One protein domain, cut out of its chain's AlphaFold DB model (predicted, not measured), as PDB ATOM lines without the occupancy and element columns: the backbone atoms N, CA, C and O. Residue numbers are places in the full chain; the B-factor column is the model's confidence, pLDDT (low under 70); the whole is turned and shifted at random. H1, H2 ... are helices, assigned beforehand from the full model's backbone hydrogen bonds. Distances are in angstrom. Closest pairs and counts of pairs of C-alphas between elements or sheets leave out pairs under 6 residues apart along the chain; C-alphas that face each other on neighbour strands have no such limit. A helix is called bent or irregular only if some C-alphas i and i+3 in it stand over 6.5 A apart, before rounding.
ATOM      1  N   MET A 245     144.092 138.324 213.223       94.62
ATOM      2  CA  MET A 245     143.426 137.762 212.043       94.62
ATOM      3  C   MET A 245     142.580 138.807 211.310       94.62
ATOM      4  O   MET A 245     142.583 138.859 210.082       94.62
ATOM      5  N   ASN A 246     141.903 139.693 212.043       94.62
ATOM      6  CA  ASN A 246     141.155 140.792 211.443       94.62
ATOM      7  C   ASN A 246     142.083 141.767 210.697       94.62
ATOM      8  O   ASN A 246     141.766 142.197 209.593       94.62
ATOM      9  N   LEU A 247     143.273 142.042 211.236       92.56
ATOM     10  CA  LEU A 247     144.300 142.822 210.549       92.56
ATOM     11  C   LEU A 247     144.835 142.113 209.299       92.56
ATOM     12  O   LEU A 247     145.081 142.768 208.291       92.56
ATOM     13  N   GLU A 248     144.995 140.788 209.326       93.81
ATOM     14  CA  GLU A 248     145.349 140.024 208.123       93.81
ATOM     15  C   GLU A 248     144.282 140.123 207.037       93.81
ATOM     16  O   GLU A 248     144.627 140.301 205.869       93.81
ATOM     17  N   ARG A 249     143.003 140.068 207.418       95.81
ATOM     18  CA  ARG A 249     141.872 140.284 206.511       95.81
ATOM     19  C   ARG A 249     141.898 141.685 205.899       95.81
ATOM     20  O   ARG A 249     141.796 141.803 204.682       95.81
ATOM     21  N   ILE A 250     142.060 142.725 206.721       95.62
ATOM     22  CA  ILE A 250     142.129 144.125 206.267       95.62
ATOM     23  C   ILE A 250     143.307 144.316 205.308       95.62
ATOM     24  O   ILE A 250     143.131 144.837 204.209       95.62
ATOM     25  N   ALA A 251     144.500 143.847 205.691       96.00
ATOM     26  CA  ALA A 251     145.689 143.935 204.852       96.00
ATOM     27  C   ALA A 251     145.471 143.235 203.507       96.00
ATOM     28  O   ALA A 251     145.748 143.828 202.472       96.00
ATOM     29  N   HIS A 252     144.926 142.014 203.515       96.12
ATOM     30  CA  HIS A 252     144.622 141.263 202.301       96.12
ATOM     31  C   HIS A 252     143.624 142.003 201.401       96.12
ATOM     32  O   HIS A 252     143.902 142.209 200.225       96.12
ATOM     33  N   GLN A 253     142.505 142.480 201.953       96.00
ATOM     34  CA  GLN A 253     141.501 143.238 201.198       96.00
ATOM     35  C   GLN A 253     142.096 144.485 200.532       96.00
ATOM     36  O   GLN A 253     141.796 144.779 199.377       96.00
ATOM     37  N   VAL A 254     142.960 145.202 201.252       97.38
ATOM     38  CA  VAL A 254     143.651 146.391 200.746       97.38
ATOM     39  C   VAL A 254     144.653 146.029 199.655       97.38
ATOM     40  O   VAL A 254     144.644 146.660 198.603       97.38
ATOM     41  N   THR A 255     145.498 145.017 199.867       96.75
ATOM     42  CA  THR A 255     146.572 144.669 198.924       96.75
ATOM     43  C   THR A 255     146.088 143.975 197.656       96.75
ATOM     44  O   THR A 255     146.797 144.019 196.654       96.75
ATOM     45  N   GLU A 256     144.915 143.344 197.698       96.00
ATOM     46  CA  GLU A 256     144.274 142.718 196.535       96.00
ATOM     47  C   GLU A 256     143.358 143.691 195.770       96.00
ATOM     48  O   GLU A 256     142.798 143.337 194.731       96.00
ATOM     49  N   SER A 257     143.198 144.934 196.244       96.00
ATOM     50  CA  SER A 257     142.445 145.948 195.504       96.00
ATOM     51  C   SER A 257     143.134 146.279 194.173       96.00
ATOM     52  O   SER A 257     144.336 146.563 194.168       96.00
ATOM     53  N   PRO A 258     142.393 146.377 193.052       94.62
ATOM     54  CA  PRO A 258     142.952 146.794 191.763       94.62
ATOM     55  C   PRO A 258     143.640 148.166 191.795       94.62
ATOM     56  O   PRO A 258     144.544 148.425 191.006       94.62
ATOM     57  N   ASN A 259     143.234 149.045 192.716       94.19
ATOM     58  CA  ASN A 259     143.812 150.380 192.863       94.19
ATOM     59  C   ASN A 259     144.976 150.422 193.868       94.19
ATOM     60  O   ASN A 259     145.559 151.489 194.065       94.19
ATOM     61  N   PHE A 260     145.332 149.301 194.508       96.38
ATOM     62  CA  PHE A 260     146.337 149.269 195.572       96.38
ATOM     63  C   PHE A 260     147.656 149.906 195.139       96.38
ATOM     64  O   PHE A 260     148.200 150.732 195.864       96.38
ATOM     65  N   GLU A 261     148.148 149.585 193.940       95.69
ATOM     66  CA  GLU A 261     149.429 150.107 193.460       95.69
ATOM     67  C   GLU A 261     149.454 151.644 193.436       95.69
ATOM     68  O   GLU A 261     150.436 152.251 193.874       95.69
ATOM     69  N   ALA A 262     148.360 152.270 192.993       95.31
ATOM     70  CA  ALA A 262     148.248 153.720 192.877       95.31
ATOM     71  C   ALA A 262     148.257 154.428 194.243       95.31
ATOM     72  O   ALA A 262     148.847 155.499 194.361       95.31
ATOM     73  N   PHE A 263     147.650 153.822 195.271       97.00
ATOM     74  CA  PHE A 263     147.513 154.417 196.610       97.00
ATOM     75  C   PHE A 263     148.473 153.837 197.655       97.00
ATOM     76  O   PHE A 263     148.468 154.278 198.802       97.00
ATOM     77  N   SER A 264     149.303 152.862 197.284       97.25
ATOM     78  CA  SER A 264     150.153 152.091 198.199       97.25
ATOM     79  C   SER A 264     151.013 152.961 199.127       97.25
ATOM     80  O   SER A 264     151.053 152.719 200.332       97.25
ATOM     81  N   TYR A 265     151.644 154.010 198.596       97.25
ATOM     82  CA  TYR A 265     152.487 154.918 199.380       97.25
ATOM     83  C   TYR A 265     151.685 155.853 200.292       97.25
ATOM     84  O   TYR A 265     152.119 156.094 201.413       97.25
ATOM     85  N   ALA A 266     150.511 156.329 199.858       96.75
ATOM     86  CA  ALA A 266     149.610 157.102 200.716       96.75
ATOM     87  C   ALA A 266     149.098 156.242 201.882       96.75
ATOM     88  O   ALA A 266     149.125 156.671 203.032       96.75
ATOM     89  N   LEU A 267     148.686 155.002 201.595       97.25
ATOM     90  CA  LEU A 267     148.242 154.035 202.601       97.25
ATOM     91  C   LEU A 267     149.349 153.753 203.620       97.25
ATOM     92  O   LEU A 267     149.106 153.819 204.821       97.25
ATOM     93  N   LEU A 268     150.574 153.489 203.163       95.44
ATOM     94  CA  LEU A 268     151.706 153.270 204.061       95.44
ATOM     95  C   LEU A 268     152.024 154.521 204.896       95.44
ATOM     96  O   LEU A 268     152.253 154.410 206.099       95.44
ATOM     97  N   ALA A 269     151.980 155.708 204.286       93.62
ATOM     98  CA  ALA A 269     152.225 156.962 204.988       93.62
ATOM     99  C   ALA A 269     151.188 157.239 206.079       93.62
ATOM    100  O   ALA A 269     151.566 157.648 207.170       93.62
ATOM    101  N   SER A 270     149.912 156.936 205.824       93.38
ATOM    102  CA  SER A 270     148.831 157.106 206.807       93.38
ATOM    103  C   SER A 270     148.967 156.222 208.050       93.38
ATOM    104  O   SER A 270     148.345 156.490 209.071       93.38
ATOM    105  N   LEU A 271     149.780 155.164 207.973       89.94
ATOM    106  CA  LEU A 271     150.089 154.287 209.103       89.94
ATOM    107  C   LEU A 271     151.406 154.656 209.787       89.94
ATOM    108  O   LEU A 271     151.688 154.152 210.872       89.94
ATOM    109  N   SER A 272     152.212 155.512 209.165       85.06
ATOM    110  CA  SER A 272     153.540 155.876 209.644       85.06
ATOM    111  C   SER A 272     153.445 157.030 210.642       85.06
ATOM    112  O   SER A 272     152.923 158.101 210.330       85.06
ATOM    113  N   ASN A 273     153.996 156.847 211.843       72.69
ATOM    114  CA  ASN A 273     154.031 157.911 212.847       72.69
ATOM    115  C   ASN A 273     154.831 159.125 212.336       72.69
ATOM    116  O   ASN A 273     155.909 158.976 211.758       72.69
ATOM    117  N   ASN A 274     154.347 160.339 212.625       74.06
ATOM    118  CA  ASN A 274     155.005 161.615 212.292       74.06
ATOM    119  C   ASN A 274     155.168 161.904 210.786       74.06
ATOM    120  O   ASN A 274     156.013 162.719 210.402       74.06
ATOM    121  N   CYS A 275     154.388 161.238 209.938       82.81
ATOM    122  CA  CYS A 275     154.204 161.645 208.553       82.81
ATOM    123  C   CYS A 275     153.203 162.811 208.443       82.81
ATOM    124  O   CYS A 275     152.587 163.212 209.431       82.81
ATOM    125  N   ALA A 276     153.149 163.435 207.265       81.62
ATOM    126  CA  ALA A 276     152.373 164.650 207.029       81.62
ATOM    127  C   ALA A 276     150.858 164.359 207.007       81.62
ATOM    128  O   ALA A 276     150.440 163.213 207.177       81.62
ATOM    129  N   SER A 277     150.027 165.385 206.804       85.56
ATOM    130  CA  SER A 277     148.574 165.194 206.704       85.56
ATOM    131  C   SER A 277     148.241 164.272 205.531       85.56
ATOM    132  O   SER A 277     148.916 164.299 204.500       85.56
ATOM    133  N   VAL A 278     147.151 163.506 205.633       88.00
ATOM    134  CA  VAL A 278     146.673 162.634 204.549       88.00
ATOM    135  C   VAL A 278     146.564 163.362 203.202       88.00
ATOM    136  O   VAL A 278     146.875 162.785 202.163       88.00
ATOM    137  N   SER A 279     146.202 164.650 203.213       87.75
ATOM    138  CA  SER A 279     146.091 165.511 202.027       87.75
ATOM    139  C   SER A 279     147.404 165.709 201.269       87.75
ATOM    140  O   SER A 279     147.386 165.911 200.054       87.75
ATOM    141  N   ASP A 280     148.534 165.645 201.970       90.12
ATOM    142  CA  ASP A 280     149.855 165.962 201.422       90.12
ATOM    143  C   ASP A 280     150.356 164.841 200.498       90.12
ATOM    144  O   ASP A 280     151.185 165.057 199.619       90.12
ATOM    145  N   TYR A 281     149.767 163.650 200.611       93.94
ATOM    146  CA  TYR A 281     150.061 162.498 199.759       93.94
ATOM    147  C   TYR A 281     149.305 162.505 198.425       93.94
ATOM    148  O   TYR A 281     149.499 161.596 197.611       93.94
ATOM    149  N   PHE A 282     148.472 163.519 198.177       94.31
ATOM    150  CA  PHE A 282     147.719 163.690 196.937       94.31
ATOM    151  C   PHE A 282     148.282 164.845 196.097       94.31
ATOM    152  O   PHE A 282     148.593 165.903 196.644       94.31
ATOM    153  N   PRO A 283     148.360 164.707 194.759       94.69
ATOM    154  CA  PRO A 283     148.690 165.831 193.882       94.69
ATOM    155  C   PRO A 283     147.589 166.909 193.922       94.69
ATOM    156  O   PRO A 283     146.431 166.625 194.232       94.69
ATOM    157  N   SER A 284     147.917 168.152 193.560       91.75
ATOM    158  CA  SER A 284     147.011 169.307 193.719       91.75
ATOM    159  C   SER A 284     145.646 169.149 193.033       91.75
ATOM    160  O   SER A 284     144.634 169.602 193.561       91.75
ATOM    161  N   ASN A 285     145.582 168.461 191.887       88.50
ATOM    162  CA  ASN A 285     144.317 168.171 191.202       88.50
ATOM    163  C   ASN A 285     143.416 167.204 191.990       88.50
ATOM    164  O   ASN A 285     142.194 167.282 191.882       88.50
ATOM    165  N   TRP A 286     144.003 166.317 192.792       92.19
ATOM    166  CA  TRP A 286     143.281 165.424 193.693       92.19
ATOM    167  C   TRP A 286     142.900 166.113 195.004       92.19
ATOM    168  O   TRP A 286     141.825 165.839 195.531       92.19
ATOM    169  N   GLN A 287     143.727 167.029 195.515       90.94
ATOM    170  CA  GLN A 287     143.471 167.733 196.781       90.94
ATOM    171  C   GLN A 287     142.132 168.483 196.790       90.94
ATOM    172  O   GLN A 287     141.434 168.451 197.802       90.94
ATOM    173  N   MET A 288     141.727 169.073 195.658       87.38
ATOM    174  CA  MET A 288     140.426 169.751 195.514       87.38
ATOM    175  C   MET A 288     139.227 168.842 195.816       87.38
ATOM    176  O   MET A 288     138.159 169.325 196.181       87.38
ATOM    177  N   VAL A 289     139.404 167.530 195.664       87.81
ATOM    178  CA  VAL A 289     138.368 166.512 195.850       87.81
ATOM    179  C   VAL A 289     138.592 165.743 197.158       87.81
ATOM    180  O   VAL A 289     137.644 165.501 197.898       87.81
ATOM    181  N   ALA A 290     139.842 165.401 197.477       90.00
ATOM    182  CA  ALA A 290     140.212 164.615 198.651       90.00
ATOM    183  C   ALA A 290     140.063 165.390 199.969       90.00
ATOM    184  O   ALA A 290     139.602 164.820 200.952       90.00
ATOM    185  N   ALA A 291     140.410 166.680 200.011       90.94
ATOM    186  CA  ALA A 291     140.327 167.470 201.241       90.94
ATOM    187  C   ALA A 291     138.887 167.638 201.775       90.94
ATOM    188  O   ALA A 291     138.661 167.316 202.946       90.94
ATOM    189  N   PRO A 292     137.890 168.084 200.976       90.50
ATOM    190  CA  PRO A 292     136.512 168.175 201.468       90.50
ATOM    191  C   PRO A 292     135.928 166.796 201.807       90.50
ATOM    192  O   PRO A 292     135.223 166.652 202.806       90.50
ATOM    193  N   ALA A 293     136.275 165.772 201.024       91.00
ATOM    194  CA  ALA A 293     135.910 164.386 201.287       91.00
ATOM    195  C   ALA A 293     136.432 163.884 202.641       91.00
ATOM    196  O   ALA A 293     135.677 163.311 203.425       91.00
ATOM    197  N   TYR A 294     137.703 164.143 202.946       92.94
ATOM    198  CA  TYR A 294     138.314 163.758 204.214       92.94
ATOM    199  C   TYR A 294     137.636 164.443 205.402       92.94
ATOM    200  O   TYR A 294     137.336 163.785 206.392       92.94
ATOM    201  N   GLN A 295     137.315 165.737 205.292       92.12
ATOM    202  CA  GLN A 295     136.587 166.457 206.344       92.12
ATOM    203  C   GLN A 295     135.186 165.886 206.597       92.12
ATOM    204  O   GLN A 295     134.724 165.856 207.737       92.12
ATOM    205  N   GLN A 296     134.482 165.456 205.547       91.12
ATOM    206  CA  GLN A 296     133.187 164.794 205.700       91.12
ATOM    207  C   GLN A 296     133.346 163.422 206.365       91.12
ATOM    208  O   GLN A 296     132.588 163.097 207.282       91.12
ATOM    209  N   PHE A 297     134.336 162.645 205.923       91.44
ATOM    210  CA  PHE A 297     134.641 161.328 206.466       91.44
ATOM    211  C   PHE A 297     134.997 161.399 207.956       91.44
ATOM    212  O   PHE A 297     134.369 160.713 208.760       91.44
ATOM    213  N   SER A 298     135.920 162.285 208.347       91.06
ATOM    214  CA  SER A 298     136.366 162.426 209.738       91.06
ATOM    215  C   SER A 298     135.232 162.822 210.683       91.06
ATOM    216  O   SER A 298     135.075 162.206 211.733       91.06
ATOM    217  N   ARG A 299     134.367 163.764 210.284       90.31
ATOM    218  CA  ARG A 299     133.179 164.141 211.074       90.31
ATOM    219  C   ARG A 299     132.205 162.982 211.251       90.31
ATOM    220  O   ARG A 299     131.655 162.799 212.335       90.31
ATOM    221  N   SER A 300     131.953 162.219 210.186       88.44
ATOM    222  CA  SER A 300     131.087 161.039 210.276       88.44
ATOM    223  C   SER A 300     131.675 160.028 211.255       88.44
ATOM    224  O   SER A 300     130.966 159.496 212.108       88.44
ATOM    225  N   ASP A 301     132.979 159.800 211.163       88.19
ATOM    226  CA  ASP A 301     133.687 158.829 211.978       88.19
ATOM    227  C   ASP A 301     133.721 159.203 213.470       88.19
ATOM    228  O   ASP A 301     133.421 158.368 214.325       88.19
ATOM    229  N   GLU A 302     133.937 160.481 213.794       87.12
ATOM    230  CA  GLU A 302     133.827 161.009 215.161       87.12
ATOM    231  C   GLU A 302     132.437 160.758 215.770       87.12
ATOM    232  O   GLU A 302     132.317 160.330 216.923       87.12
ATOM    233  N   LEU A 303     131.370 160.970 214.990       85.94
ATOM    234  CA  LEU A 303     129.999 160.692 215.424       85.94
ATOM    235  C   LEU A 303     129.762 159.194 215.649       85.94
ATOM    236  O   LEU A 303     129.054 158.816 216.589       85.94
ATOM    237  N   HIS A 304     130.324 158.335 214.799       85.69
ATOM    238  CA  HIS A 304     130.242 156.886 214.966       85.69
ATOM    239  C   HIS A 304     130.958 156.429 216.237       85.69
ATOM    240  O   HIS A 304     130.338 155.745 217.057       85.69
ATOM    241  N   LEU A 305     132.192 156.886 216.456       83.94
ATOM    242  CA  LEU A 305     132.972 156.582 217.653       83.94
ATOM    243  C   LEU A 305     132.254 157.045 218.930       83.94
ATOM    244  O   LEU A 305     132.164 156.296 219.904       83.94
ATOM    245  N   ALA A 306     131.674 158.250 218.931       83.38
ATOM    246  CA  ALA A 306     130.929 158.765 220.079       83.38
ATOM    247  C   ALA A 306     129.704 157.898 220.426       83.38
ATOM    248  O   ALA A 306     129.467 157.591 221.599       83.38
ATOM    249  N   ARG A 307     128.936 157.464 219.414       83.50
ATOM    250  CA  ARG A 307     127.786 156.558 219.600       83.50
ATOM    251  C   ARG A 307     128.219 155.195 220.117       83.50
ATOM    252  O   ARG A 307     127.536 154.618 220.959       83.50
ATOM    253  N   GLU A 308     129.323 154.681 219.601       83.31
ATOM    254  CA  GLU A 308     129.866 153.390 219.993       83.31
ATOM    255  C   GLU A 308     130.288 153.391 221.466       83.31
ATOM    256  O   GLU A 308     129.820 152.557 222.240       83.31
ATOM    257  N   ILE A 309     131.055 154.401 221.885       80.88
ATOM    258  CA  ILE A 309     131.447 154.599 223.286       80.88
ATOM    259  C   ILE A 309     130.208 154.689 224.184       80.88
ATOM    260  O   ILE A 309     130.149 154.039 225.228       80.88
ATOM    261  N   ALA A 310     129.199 155.468 223.784       83.06
ATOM    262  CA  ALA A 310     127.967 155.601 224.556       83.06
ATOM    263  C   ALA A 310     127.243 154.255 224.722       83.06
ATOM    264  O   ALA A 310     126.804 153.931 225.825       83.06
ATOM    265  N   ARG A 311     127.157 153.446 223.658       83.81
ATOM    266  CA  ARG A 311     126.553 152.104 223.704       83.81
ATOM    267  C   ARG A 311     127.358 151.147 224.568       83.81
ATOM    268  O   ARG A 311     126.766 150.434 225.370       83.81
ATOM    269  N   LYS A 312     128.683 151.139 224.435       83.62
ATOM    270  CA  LYS A 312     129.574 150.287 225.228       83.62
ATOM    271  C   LYS A 312     129.431 150.586 226.721       83.62
ATOM    272  O   LYS A 312     129.176 149.673 227.495       83.62
ATOM    273  N   ASN A 313     129.440 151.865 227.091       81.56
ATOM    274  CA  ASN A 313     129.230 152.311 228.472       81.56
ATOM    275  C   ASN A 313     127.814 152.021 228.994       81.56
ATOM    276  O   ASN A 313     127.630 151.830 230.189       81.56
ATOM    277  N   ALA A 314     126.798 152.030 228.126       83.81
ATOM    278  CA  ALA A 314     125.430 151.677 228.508       83.81
ATOM    279  C   ALA A 314     125.238 150.165 228.718       83.81
ATOM    280  O   ALA A 314     124.263 149.761 229.347       83.81
ATOM    281  N   ARG A 315     126.139 149.342 228.170       84.88
ATOM    282  CA  ARG A 315     126.125 147.883 228.305       84.88
ATOM    283  C   ARG A 315     126.942 147.365 229.478       84.88
ATOM    284  O   ARG A 315     126.751 146.209 229.823       84.88
ATOM    285  N   GLU A 316     127.854 148.160 230.028       81.31
ATOM    286  CA  GLU A 316     128.631 147.774 231.209       81.31
ATOM    287  C   GLU A 316     127.663 147.419 232.346       81.31
ATOM    288  O   GLU A 316     126.826 148.237 232.741       81.31
ATOM    289  N   LEU A 317     127.723 146.169 232.809       75.69
ATOM    290  CA  LEU A 317     126.793 145.649 233.816       75.69
ATOM    291  C   LEU A 317     127.340 145.830 235.232       75.69
ATOM    292  O   LEU A 317     126.580 145.764 236.202       75.69
ATOM    293  N   ASN A 329     141.381 155.455 220.471       57.34
ATOM    294  CA  ASN A 329     142.255 155.513 219.311       57.34
ATOM    295  C   ASN A 329     141.519 155.121 218.033       57.34
ATOM    296  O   ASN A 329     141.422 153.945 217.678       57.34
ATOM    297  N   ASN A 330     141.081 156.135 217.294       70.44
ATOM    298  CA  ASN A 330     140.771 156.004 215.876       70.44
ATOM    299  C   ASN A 330     142.071 155.945 215.050       70.44
ATOM    300  O   ASN A 330     142.317 156.754 214.159       70.44
ATOM    301  N   SER A 331     142.939 154.991 215.396       78.44
ATOM    302  CA  SER A 331     144.307 154.885 214.861       78.44
ATOM    303  C   SER A 331     144.369 154.667 213.351       78.44
ATOM    304  O   SER A 331     145.429 154.804 212.751       78.44
ATOM    305  N   LEU A 332     143.245 154.304 212.729       90.25
ATOM    306  CA  LEU A 332     143.160 153.989 211.309       90.25
ATOM    307  C   LEU A 332     142.337 155.010 210.513       90.25
ATOM    308  O   LEU A 332     141.970 154.692 209.386       90.25
ATOM    309  N   LEU A 333     142.031 156.201 211.050       91.19
ATOM    310  CA  LEU A 333     141.198 157.204 210.367       91.19
ATOM    311  C   LEU A 333     141.690 157.496 208.941       91.19
ATOM    312  O   LEU A 333     140.957 157.301 207.971       91.19
ATOM    313  N   ASP A 334     142.946 157.918 208.813       93.56
ATOM    314  CA  ASP A 334     143.536 158.317 207.532       93.56
ATOM    315  C   ASP A 334     143.664 157.125 206.583       93.56
ATOM    316  O   ASP A 334     143.361 157.219 205.393       93.56
ATOM    317  N   PHE A 335     144.041 155.968 207.127       95.50
ATOM    318  CA  PHE A 335     144.138 154.729 206.371       95.50
ATOM    319  C   PHE A 335     142.785 154.302 205.789       95.50
ATOM    320  O   PHE A 335     142.689 153.958 204.608       95.50
ATOM    321  N   ARG A 336     141.721 154.361 206.599       95.19
ATOM    322  CA  ARG A 336     140.351 154.047 206.178       95.19
ATOM    323  C   ARG A 336     139.846 155.035 205.149       95.19
ATOM    324  O   ARG A 336     139.273 154.605 204.152       95.19
ATOM    325  N   PHE A 337     140.121 156.324 205.334       95.38
ATOM    326  CA  PHE A 337     139.786 157.325 204.332       95.38
ATOM    327  C   PHE A 337     140.396 156.971 202.972       95.38
ATOM    328  O   PHE A 337     139.672 156.912 201.982       95.38
ATOM    329  N   ILE A 338     141.700 156.676 202.906       96.06
ATOM    330  CA  ILE A 338     142.355 156.327 201.635       96.06
ATOM    331  C   ILE A 338     141.788 155.019 201.059       96.06
ATOM    332  O   ILE A 338     141.627 154.906 199.841       96.06
ATOM    333  N   ALA A 339     141.453 154.039 201.900       96.12
ATOM    334  CA  ALA A 339     140.824 152.798 201.455       96.12
ATOM    335  C   ALA A 339     139.433 153.034 200.833       96.12
ATOM    336  O   ALA A 339     139.154 152.530 199.742       96.12
ATOM    337  N   GLU A 340     138.579 153.847 201.453       94.81
ATOM    338  CA  GLU A 340     137.255 154.166 200.905       94.81
ATOM    339  C   GLU A 340     137.350 155.053 199.665       94.81
ATOM    340  O   GLU A 340     136.756 154.765 198.625       94.81
ATOM    341  N   PHE A 341     138.137 156.122 199.751       93.25
ATOM    342  CA  PHE A 341     138.277 157.124 198.704       93.25
ATOM    343  C   PHE A 341     139.018 156.585 197.474       93.25
ATOM    344  O   PHE A 341     138.549 156.705 196.337       93.25
ATOM    345  N   GLY A 342     140.189 155.987 197.695       92.38
ATOM    346  CA  GLY A 342     141.093 155.543 196.639       92.38
ATOM    347  C   GLY A 342     140.823 154.116 196.173       92.38
ATOM    348  O   GLY A 342     140.746 153.850 194.969       92.38
ATOM    349  N   LEU A 343     140.640 153.192 197.117       94.44
ATOM    350  CA  LEU A 343     140.479 151.768 196.805       94.44
ATOM    351  C   LEU A 343     139.027 151.333 196.601       94.44
ATOM    352  O   LEU A 343     138.812 150.236 196.087       94.44
ATOM    353  N   ARG A 344     138.051 152.177 196.966       92.62
ATOM    354  CA  ARG A 344     136.612 151.859 196.927       92.62
ATOM    355  C   ARG A 344     136.258 150.635 197.768       92.62
ATOM    356  O   ARG A 344     135.358 149.872 197.428       92.62
ATOM    357  N   ILE A 345     136.987 150.456 198.865       93.62
ATOM    358  CA  ILE A 345     136.715 149.423 199.857       93.62
ATOM    359  C   ILE A 345     135.798 150.013 200.916       93.62
ATOM    360  O   ILE A 345     136.159 151.009 201.521       93.62
ATOM    361  N   ASP A 346     134.661 149.377 201.177       92.12
ATOM    362  CA  ASP A 346     133.819 149.694 202.333       92.12
ATOM    363  C   ASP A 346     134.511 149.253 203.637       92.12
ATOM    364  O   ASP A 346     134.800 148.063 203.810       92.12
ATOM    365  N   THR A 347     134.779 150.206 204.542       93.00
ATOM    366  CA  THR A 347     135.457 149.954 205.828       93.00
ATOM    367  C   THR A 347     134.500 149.839 207.016       93.00
ATOM    368  O   THR A 347     134.947 149.625 208.144       93.00
ATOM    369  N   SER A 348     133.183 149.924 206.793       88.88
ATOM    370  CA  SER A 348     132.165 149.895 207.858       88.88
ATOM    371  C   SER A 348     132.170 148.616 208.704       88.88
ATOM    372  O   SER A 348     131.739 148.629 209.859       88.88
ATOM    373  N   GLU A 349     132.703 147.527 208.148       90.00
ATOM    374  CA  GLU A 349     132.809 146.208 208.771       90.00
ATOM    375  C   GLU A 349     134.285 145.840 209.060       90.00
ATOM    376  O   GLU A 349     134.661 144.667 209.095       90.00
ATOM    377  N   TRP A 350     135.182 146.823 209.208       92.81
ATOM    378  CA  TRP A 350     136.582 146.579 209.592       92.81
ATOM    379  C   TRP A 350     136.779 146.428 211.097       92.81
ATOM    380  O   TRP A 350     137.629 145.643 211.515       92.81
ATOM    381  N   SER A 351     136.003 147.137 211.911       90.81
ATOM    382  CA  SER A 351     136.062 147.008 213.367       90.81
ATOM    383  C   SER A 351     135.430 145.691 213.840       90.81
ATOM    384  O   SER A 351     134.458 145.215 213.257       90.81
ATOM    385  N   MET A 352     135.964 145.096 214.912       92.44
ATOM    386  CA  MET A 352     135.428 143.858 215.507       92.44
ATOM    387  C   MET A 352     134.196 144.095 216.388       92.44
ATOM    388  O   MET A 352     133.685 143.170 217.010       92.44
ATOM    389  N   GLN A 353     133.704 145.323 216.474       88.94
ATOM    390  CA  GLN A 353     132.544 145.632 217.296       88.94
ATOM    391  C   GLN A 353     131.265 145.060 216.680       88.94
ATOM    392  O   GLN A 353     131.152 144.882 215.460       88.94
ATOM    393  N   LEU A 354     130.281 144.790 217.542       85.88
ATOM    394  CA  LEU A 354     128.968 144.292 217.124       85.88
ATOM    395  C   LEU A 354     128.250 145.306 216.221       85.88
ATOM    396  O   LEU A 354     127.546 144.936 215.282       85.88
ATOM    397  N   GLU A 355     128.414 146.592 216.512       84.12
ATOM    398  CA  GLU A 355     127.877 147.680 215.714       84.12
ATOM    399  C   GLU A 355     128.472 147.726 214.303       84.12
ATOM    400  O   GLU A 355     129.681 147.649 214.103       84.12
ATOM    401  N   LYS A 356     127.604 147.969 213.321       80.19
ATOM    402  CA  LYS A 356     128.028 148.374 211.977       80.19
ATOM    403  C   LYS A 356     128.562 149.804 211.999       80.19
ATOM    404  O   LYS A 356     128.003 150.649 212.707       80.19
ATOM    405  N   ASN A 357     129.547 150.097 211.153       82.75
ATOM    406  CA  ASN A 357     130.240 151.393 211.093       82.75
ATOM    407  C   ASN A 357     130.936 151.762 212.410       82.75
ATOM    408  O   ASN A 357     131.018 152.937 212.758       82.75
ATOM    409  N   ALA A 358     131.365 150.766 213.180       84.69
ATOM    410  CA  ALA A 358     132.180 151.015 214.355       84.69
ATOM    411  C   ALA A 358     133.560 151.540 213.942       84.69
ATOM    412  O   ALA A 358     134.152 151.077 212.962       84.69
ATOM    413  N   ALA A 359     134.051 152.510 214.705       81.69
ATOM    414  CA  ALA A 359     135.309 153.208 214.456       81.69
ATOM    415  C   ALA A 359     136.365 152.878 215.518       81.69
ATOM    416  O   ALA A 359     137.484 153.387 215.474       81.69
ATOM    417  N   ASP A 360     136.028 152.019 216.480       83.00
ATOM    418  CA  ASP A 360     136.977 151.566 217.475       83.00
ATOM    419  C   ASP A 360     137.902 150.476 216.923       83.00
ATOM    420  O   ASP A 360     137.489 149.349 216.626       83.00
ATOM    421  N   PHE A 361     139.180 150.833 216.817       83.19
ATOM    422  CA  PHE A 361     140.294 149.930 216.526       83.19
ATOM    423  C   PHE A 361     141.225 149.785 217.731       83.19
ATOM    424  O   PHE A 361     142.376 149.364 217.582       83.19
ATOM    425  N   SER A 362     140.744 150.132 218.928       74.56
ATOM    426  CA  SER A 362     141.461 149.875 220.169       74.56
ATOM    427  C   SER A 362     141.739 148.383 220.272       74.56
ATOM    428  O   SER A 362     140.842 147.541 220.209       74.56
ATOM    429  N   ALA A 363     143.006 148.047 220.445       70.50
ATOM    430  CA  ALA A 363     143.443 146.695 220.723       70.50
ATOM    431  C   ALA A 363     144.563 146.741 221.755       70.50
ATOM    432  O   ALA A 363     145.128 147.794 222.049       70.50
ATOM    433  N   ILE A 364     144.880 145.575 222.308       63.03
ATOM    434  CA  ILE A 364     145.987 145.428 223.258       63.03
ATOM    435  C   ILE A 364     147.333 145.614 222.545       63.03
ATOM    436  O   ILE A 364     148.283 146.121 223.131       63.03
ATOM    437  N   ASP A 365     147.392 145.255 221.261       68.00
ATOM    438  CA  ASP A 365     148.548 145.473 220.397       68.00
ATOM    439  C   ASP A 365     148.371 146.724 219.523       68.00
ATOM    440  O   ASP A 365     147.258 147.059 219.123       68.00
ATOM    441  N   ALA A 366     149.482 147.349 219.119       74.81
ATOM    442  CA  ALA A 366     149.480 148.449 218.153       74.81
ATOM    443  C   ALA A 366     149.057 147.967 216.746       74.81
ATOM    444  O   ALA A 366     149.892 147.560 215.931       74.81
ATOM    445  N   VAL A 367     147.747 147.995 216.470       79.00
ATOM    446  CA  VAL A 367     147.131 147.601 215.186       79.00
ATOM    447  C   VAL A 367     147.796 148.331 214.020       79.00
ATOM    448  O   VAL A 367     148.235 147.692 213.066       79.00
ATOM    449  N   GLN A 368     147.938 149.650 214.138       84.31
ATOM    450  CA  GLN A 368     148.548 150.511 213.128       84.31
ATOM    451  C   GLN A 368     149.961 150.045 212.744       84.31
ATOM    452  O   GLN A 368     150.210 149.766 211.574       84.31
ATOM    453  N   SER A 369     150.856 149.841 213.716       83.94
ATOM    454  CA  SER A 369     152.240 149.416 213.452       83.94
ATOM    455  C   SER A 369     152.326 148.030 212.807       83.94
ATOM    456  O   SER A 369     153.174 147.785 211.949       83.94
ATOM    457  N   LYS A 370     151.445 147.092 213.181       85.62
ATOM    458  CA  LYS A 370     151.401 145.762 212.546       85.62
ATOM    459  C   LYS A 370     150.921 145.839 211.098       85.62
ATOM    460  O   LYS A 370     151.385 145.064 210.260       85.62
ATOM    461  N   LEU A 371     149.993 146.744 210.804       89.94
ATOM    462  CA  LEU A 371     149.493 146.959 209.451       89.94
ATOM    463  C   LEU A 371     150.553 147.658 208.595       89.94
ATOM    464  O   LEU A 371     150.803 147.224 207.471       89.94
ATOM    465  N   GLU A 372     151.246 148.649 209.163       90.69
ATOM    466  CA  GLU A 372     152.383 149.340 208.549       90.69
ATOM    467  C   GLU A 372     153.453 148.337 208.111       90.69
ATOM    468  O   GLU A 372     153.821 148.306 206.942       90.69
ATOM    469  N   GLN A 373     153.885 147.441 209.007       89.44
ATOM    470  CA  GLN A 373     154.893 146.417 208.700       89.44
ATOM    471  C   GLN A 373     154.485 145.515 207.528       89.44
ATOM    472  O   GLN A 373     155.322 145.162 206.693       89.44
ATOM    473  N   ARG A 374     153.203 145.141 207.438       90.75
ATOM    474  CA  ARG A 374     152.698 144.305 206.339       90.75
ATOM    475  C   ARG A 374     152.678 145.057 205.015       90.75
ATOM    476  O   ARG A 374     153.109 144.498 204.005       90.75
ATOM    477  N   LEU A 375     152.204 146.300 205.012       94.56
ATOM    478  CA  LEU A 375     152.194 147.130 203.807       94.56
ATOM    479  C   LEU A 375     153.614 147.464 203.357       94.56
ATOM    480  O   LEU A 375     153.919 147.311 202.177       94.56
ATOM    481  N   LEU A 376     154.498 147.822 204.290       93.19
ATOM    482  CA  LEU A 376     155.915 148.047 204.033       93.19
ATOM    483  C   LEU A 376     156.536 146.830 203.347       93.19
ATOM    484  O   LEU A 376     157.143 146.982 202.293       93.19
ATOM    485  N   ALA A 377     156.335 145.623 203.885       91.75
ATOM    486  CA  ALA A 377     156.858 144.396 203.285       91.75
ATOM    487  C   ALA A 377     156.302 144.144 201.870       91.75
ATOM    488  O   ALA A 377     157.058 143.771 200.970       91.75
ATOM    489  N   LYS A 378     154.999 144.375 201.650       94.19
ATOM    490  CA  LYS A 378     154.359 144.221 200.330       94.19
ATOM    491  C   LYS A 378     154.921 145.210 199.306       94.19
ATOM    492  O   LYS A 378     155.202 144.807 198.181       94.19
ATOM    493  N   ILE A 379     155.082 146.479 199.676       96.12
ATOM    494  CA  ILE A 379     155.559 147.536 198.772       96.12
ATOM    495  C   ILE A 379     157.064 147.387 198.527       96.12
ATOM    496  O   ILE A 379     157.517 147.482 197.391       96.12
ATOM    497  N   ALA A 380     157.839 147.046 199.557       94.62
ATOM    498  CA  ALA A 380     159.277 146.812 199.451       94.62
ATOM    499  C   ALA A 380     159.652 145.655 198.511       94.62
ATOM    500  O   ALA A 380     160.765 145.621 197.983       94.62
ATOM    501  N   ALA A 381     158.736 144.707 198.281       93.31
ATOM    502  CA  ALA A 381     158.944 143.626 197.322       93.31
ATOM    503  C   ALA A 381     159.114 144.142 195.880       93.31
ATOM    504  O   ALA A 381     159.810 143.508 195.085       93.31
ATOM    505  N   THR A 382     158.512 145.288 195.546       93.75
ATOM    506  CA  THR A 382     158.626 145.934 194.228       93.75
ATOM    507  C   THR A 382     159.469 147.210 194.262       93.75
ATOM    508  O   THR A 382     160.094 147.544 193.258       93.75
ATOM    509  N   ASP A 383     159.550 147.888 195.407       95.44
ATOM    510  CA  ASP A 383     160.332 149.104 195.613       95.44
ATOM    511  C   ASP A 383     161.415 148.916 196.686       95.44
ATOM    512  O   ASP A 383     161.220 149.186 197.871       95.44
ATOM    513  N   LYS A 384     162.596 148.456 196.264       90.38
ATOM    514  CA  LYS A 384     163.705 148.136 197.179       90.38
ATOM    515  C   LYS A 384     164.274 149.360 197.905       90.38
ATOM    516  O   LYS A 384     164.820 149.212 198.999       90.38
ATOM    517  N   ASP A 385     164.134 150.556 197.334       91.38
ATOM    518  CA  ASP A 385     164.659 151.795 197.922       91.38
ATOM    519  C   ASP A 385     163.850 152.242 199.148       91.38
ATOM    520  O   ASP A 385     164.379 152.929 200.027       91.38
ATOM    521  N   LEU A 386     162.596 151.792 199.256       90.50
ATOM    522  CA  LEU A 386     161.720 152.069 200.392       90.50
ATOM    523  C   LEU A 386     162.311 151.572 201.717       90.50
ATOM    524  O   LEU A 386     162.220 152.262 202.730       90.50
ATOM    525  N   ILE A 387     162.956 150.403 201.711       84.75
ATOM    526  CA  ILE A 387     163.581 149.834 202.912       84.75
ATOM    527  C   ILE A 387     164.727 150.717 203.401       84.75
ATOM    528  O   ILE A 387     164.844 150.971 204.599       84.75
ATOM    529  N   ASN A 388     165.537 151.246 202.483       82.75
ATOM    530  CA  ASN A 388     166.591 152.192 202.838       82.75
ATOM    531  C   ASN A 388     165.982 153.466 203.436       82.75
ATOM    532  O   ASN A 388     166.412 153.916 204.496       82.75
ATOM    533  N   ALA A 389     164.944 154.019 202.804       84.25
ATOM    534  CA  ALA A 389     164.256 155.196 203.324       84.25
ATOM    535  C   ALA A 389     163.696 154.957 204.741       84.25
ATOM    536  O   ALA A 389     163.862 155.817 205.604       84.25
ATOM    537  N   PHE A 390     163.114 153.780 204.995       83.38
ATOM    538  CA  PHE A 390     162.582 153.378 206.300       83.38
ATOM    539  C   PHE A 390     163.674 153.244 207.376       83.38
ATOM    540  O   PHE A 390     163.532 153.795 208.464       83.38
ATOM    541  N   TYR A 391     164.797 152.577 207.087       72.88
ATOM    542  CA  TYR A 391     165.876 152.387 208.071       72.88
ATOM    543  C   TYR A 391     166.636 153.678 208.413       72.88
ATOM    544  O   TYR A 391     167.105 153.831 209.540       72.88
ATOM    545  N   TYR A 392     166.742 154.631 207.481       64.50
ATOM    546  CA  TYR A 392     167.454 155.901 207.696       64.50
ATOM    547  C   TYR A 392     166.553 157.053 208.188       64.50
ATOM    548  O   TYR A 392     166.948 158.218 208.145       64.50
ATOM    549  N   HIS A 393     165.361 156.734 208.699       63.88
ATOM    550  CA  HIS A 393     164.351 157.658 209.239       63.88
ATOM    551  C   HIS A 393     164.803 158.419 210.509       63.88
ATOM    552  O   HIS A 393     164.160 159.370 210.947       63.88
ATOM    553  N   SER A 394     165.917 158.022 211.132       51.81
ATOM    554  CA  SER A 394     166.291 158.430 212.492       51.81
ATOM    555  C   SER A 394     167.308 159.583 212.607       51.81
ATOM    556  O   SER A 394     168.102 159.535 213.532       51.81
ATOM    557  N   TYR A 395     167.351 160.608 211.746       43.41
ATOM    558  CA  TYR A 395     168.267 161.766 211.931       43.41
ATOM    559  C   TYR A 395     167.718 163.060 211.281       43.41
ATOM    560  O   TYR A 395     167.015 162.987 210.278       43.41
ATOM    561  N   PRO A 396     168.025 164.247 211.841       49.41
ATOM    562  CA  PRO A 396     167.102 165.237 212.405       49.41
ATOM    563  C   PRO A 396     166.337 166.114 211.390       49.41
ATOM    564  O   PRO A 396     165.569 166.977 211.804       49.41
ATOM    565  N   ASP A 397     166.501 165.901 210.087       46.59
ATOM    566  CA  ASP A 397     165.862 166.720 209.056       46.59
ATOM    567  C   ASP A 397     164.653 165.986 208.492       46.59
ATOM    568  O   ASP A 397     164.805 164.856 208.031       46.59
ATOM    569  N   LYS A 398     163.473 166.629 208.546       53.09
ATOM    570  CA  LYS A 398     162.194 166.233 207.915       53.09
ATOM    571  C   LYS A 398     162.259 164.879 207.203       53.09
ATOM    572  O   LYS A 398     162.477 164.780 206.001       53.09
ATOM    573  N   ASN A 399     162.129 163.858 208.034       74.75
ATOM    574  CA  ASN A 399     161.935 162.456 207.746       74.75
ATOM    575  C   ASN A 399     162.028 162.038 206.265       74.75
ATOM    576  O   ASN A 399     161.019 161.999 205.555       74.75
ATOM    577  N   LYS A 400     163.238 161.689 205.802       83.38
ATOM    578  CA  LYS A 400     163.494 161.209 204.428       83.38
ATOM    579  C   LYS A 400     162.514 160.121 203.983       83.38
ATOM    580  O   LYS A 400     162.188 160.058 202.805       83.38
ATOM    581  N   TYR A 401     162.035 159.299 204.913       88.06
ATOM    582  CA  TYR A 401     160.999 158.304 204.666       88.06
ATOM    583  C   TYR A 401     159.651 158.929 204.292       88.06
ATOM    584  O   TYR A 401     159.116 158.610 203.238       88.06
ATOM    585  N   CYS A 402     159.119 159.863 205.084       89.00
ATOM    586  CA  CYS A 402     157.838 160.502 204.763       89.00
ATOM    587  C   CYS A 402     157.916 161.301 203.454       89.00
ATOM    588  O   CYS A 402     157.006 161.197 202.638       89.00
ATOM    589  N   ALA A 403     159.027 162.006 203.203       90.38
ATOM    590  CA  ALA A 403     159.256 162.697 201.930       90.38
ATOM    591  C   ALA A 403     159.365 161.719 200.742       90.38
ATOM    592  O   ALA A 403     158.929 162.013 199.628       90.38
ATOM    593  N   TYR A 404     159.939 160.534 200.974       93.56
ATOM    594  CA  TYR A 404     159.986 159.461 199.987       93.56
ATOM    595  C   TYR A 404     158.581 158.954 199.649       93.56
ATOM    596  O   TYR A 404     158.221 158.894 198.471       93.56
ATOM    597  N   LEU A 405     157.778 158.639 200.670       94.56
ATOM    598  CA  LEU A 405     156.391 158.205 200.506       94.56
ATOM    599  C   LEU A 405     155.552 159.265 199.788       94.56
ATOM    600  O   LEU A 405     154.841 158.936 198.844       94.56
ATOM    601  N   GLU A 406     155.684 160.534 200.177       94.88
ATOM    602  CA  GLU A 406     155.001 161.674 199.559       94.88
ATOM    603  C   GLU A 406     155.325 161.769 198.067       94.88
ATOM    604  O   GLU A 406     154.431 161.690 197.222       94.88
ATOM    605  N   LYS A 407     156.617 161.821 197.719       95.69
ATOM    606  CA  LYS A 407     157.070 161.903 196.325       95.69
ATOM    607  C   LYS A 407     156.567 160.728 195.486       95.69
ATOM    608  O   LYS A 407     156.137 160.923 194.346       95.69
ATOM    609  N   ARG A 408     156.645 159.503 196.017       96.62
ATOM    610  CA  ARG A 408     156.180 158.294 195.319       96.62
ATOM    611  C   ARG A 408     154.661 158.293 195.152       96.62
ATOM    612  O   ARG A 408     154.189 157.981 194.060       96.62
ATOM    613  N   SER A 409     153.924 158.692 196.188       96.69
ATOM    614  CA  SER A 409     152.464 158.801 196.170       96.69
ATOM    615  C   SER A 409     151.991 159.800 195.117       96.69
ATOM    616  O   SER A 409     151.254 159.434 194.202       96.69
ATOM    617  N   ILE A 410     152.504 161.034 195.167       96.19
ATOM    618  CA  ILE A 410     152.189 162.089 194.196       96.19
ATOM    619  C   ILE A 410     152.516 161.620 192.775       96.19
ATOM    620  O   ILE A 410     151.692 161.768 191.875       96.19
ATOM    621  N   GLY A 411     153.685 161.008 192.565       95.94
ATOM    622  CA  GLY A 411     154.098 160.514 191.251       95.94
ATOM    623  C   GLY A 411     153.180 159.427 190.679       95.94
ATOM    624  O   GLY A 411     152.897 159.442 189.481       95.94
ATOM    625  N   LYS A 412     152.694 158.500 191.516       94.69
ATOM    626  CA  LYS A 412     151.751 157.443 191.109       94.69
ATOM    627  C   LYS A 412     150.355 158.003 190.825       94.69
ATOM    628  O   LYS A 412     149.753 157.644 189.816       94.69
ATOM    629  N   LEU A 413     149.860 158.905 191.672       94.00
ATOM    630  CA  LEU A 413     148.517 159.479 191.548       94.00
ATOM    631  C   LEU A 413     148.405 160.554 190.464       94.00
ATOM    632  O   LEU A 413     147.331 160.726 189.896       94.00
ATOM    633  N   ALA A 414     149.494 161.240 190.110       91.88
ATOM    634  CA  ALA A 414     149.501 162.211 189.011       91.88
ATOM    635  C   ALA A 414     149.164 161.580 187.646       91.88
ATOM    636  O   ALA A 414     148.715 162.274 186.738       91.88
ATOM    637  N   GLN A 415     149.355 160.266 187.506       85.81
ATOM    638  CA  GLN A 415     149.005 159.496 186.306       85.81
ATOM    639  C   GLN A 415     147.536 159.050 186.293       85.81
ATOM    640  O   GLN A 415     147.085 158.433 185.331       85.81
TER     641      GLN A 415
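What this domain is: This is residues 245 to 317 and 329 to 415 of the 525 residues of the protein "Cytochrome c domain-containing protein" of Sapientia aquatica (UniProt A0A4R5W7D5). A cluster of shorter helices is gathered round H2, with H5, H6 and H8 packed on it, and the long helix H4 runs past the side of the cluster at H3 and H5. H1 packs on H6, and H6, H7 and H8 fold back on one another as two hairpins. The 160 printed residues hold eight named helices, H1 to H8 in chain order, and no named strand: all helix. The whole is compact, with a radius of gyration of the C-alphas of 16.1 A, and spans 52 by 34 by 33 A.

Where its parts are: Find C-alpha 284 at (147.011, 169.307, 193.719); from there H4, residues 284 to 315, runs 45.7 A, with a kink of 32 degrees near residue 291. Before it come H1, residues 245 to 255, H2, residues 260 to 271, irregular with C-alphas 262 and 265 7.9 A apart, and H3, residues 278 to 281. After it look for H5, residues 333 to 343, H6, residues 367 to 380, 19.9 A, H7, residues 385 to 391, and H8, residues 400 to 413, 19.8 A, ending at C-alpha 413 at (148.517, 159.479, 191.548).

How they stand to each other: H4 touches H5 with residues 290 to 301 alone; the closest C-alphas, of Tyr 294 and Phe 337, are 6.6 A apart. H5 touches the hub, H2, opposite ways at a shallow tilt of 6 degrees, closest at C-alphas 270 and 335, 5.3 A. H2 also touches H8, closest at C-alphas 265 and 409, 5.0 A. In H1, H5, H6, H7 and H8 every O i to N i+4 pair is within hydrogen-bond range; H2 has 6 of 8, H4 25 of 28, and H3 is too short for one.

The domain as a whole: C-alphas 317 and 415 are farthest apart, 54.2 A. Residues 318 to 328 are not printed, a gap of 23.4 A between C-alphas 317 and 329. The link from H5 to H6 is long. Look for pLDDT under 70 at residues 329, 364 to 365 and 392 to 398.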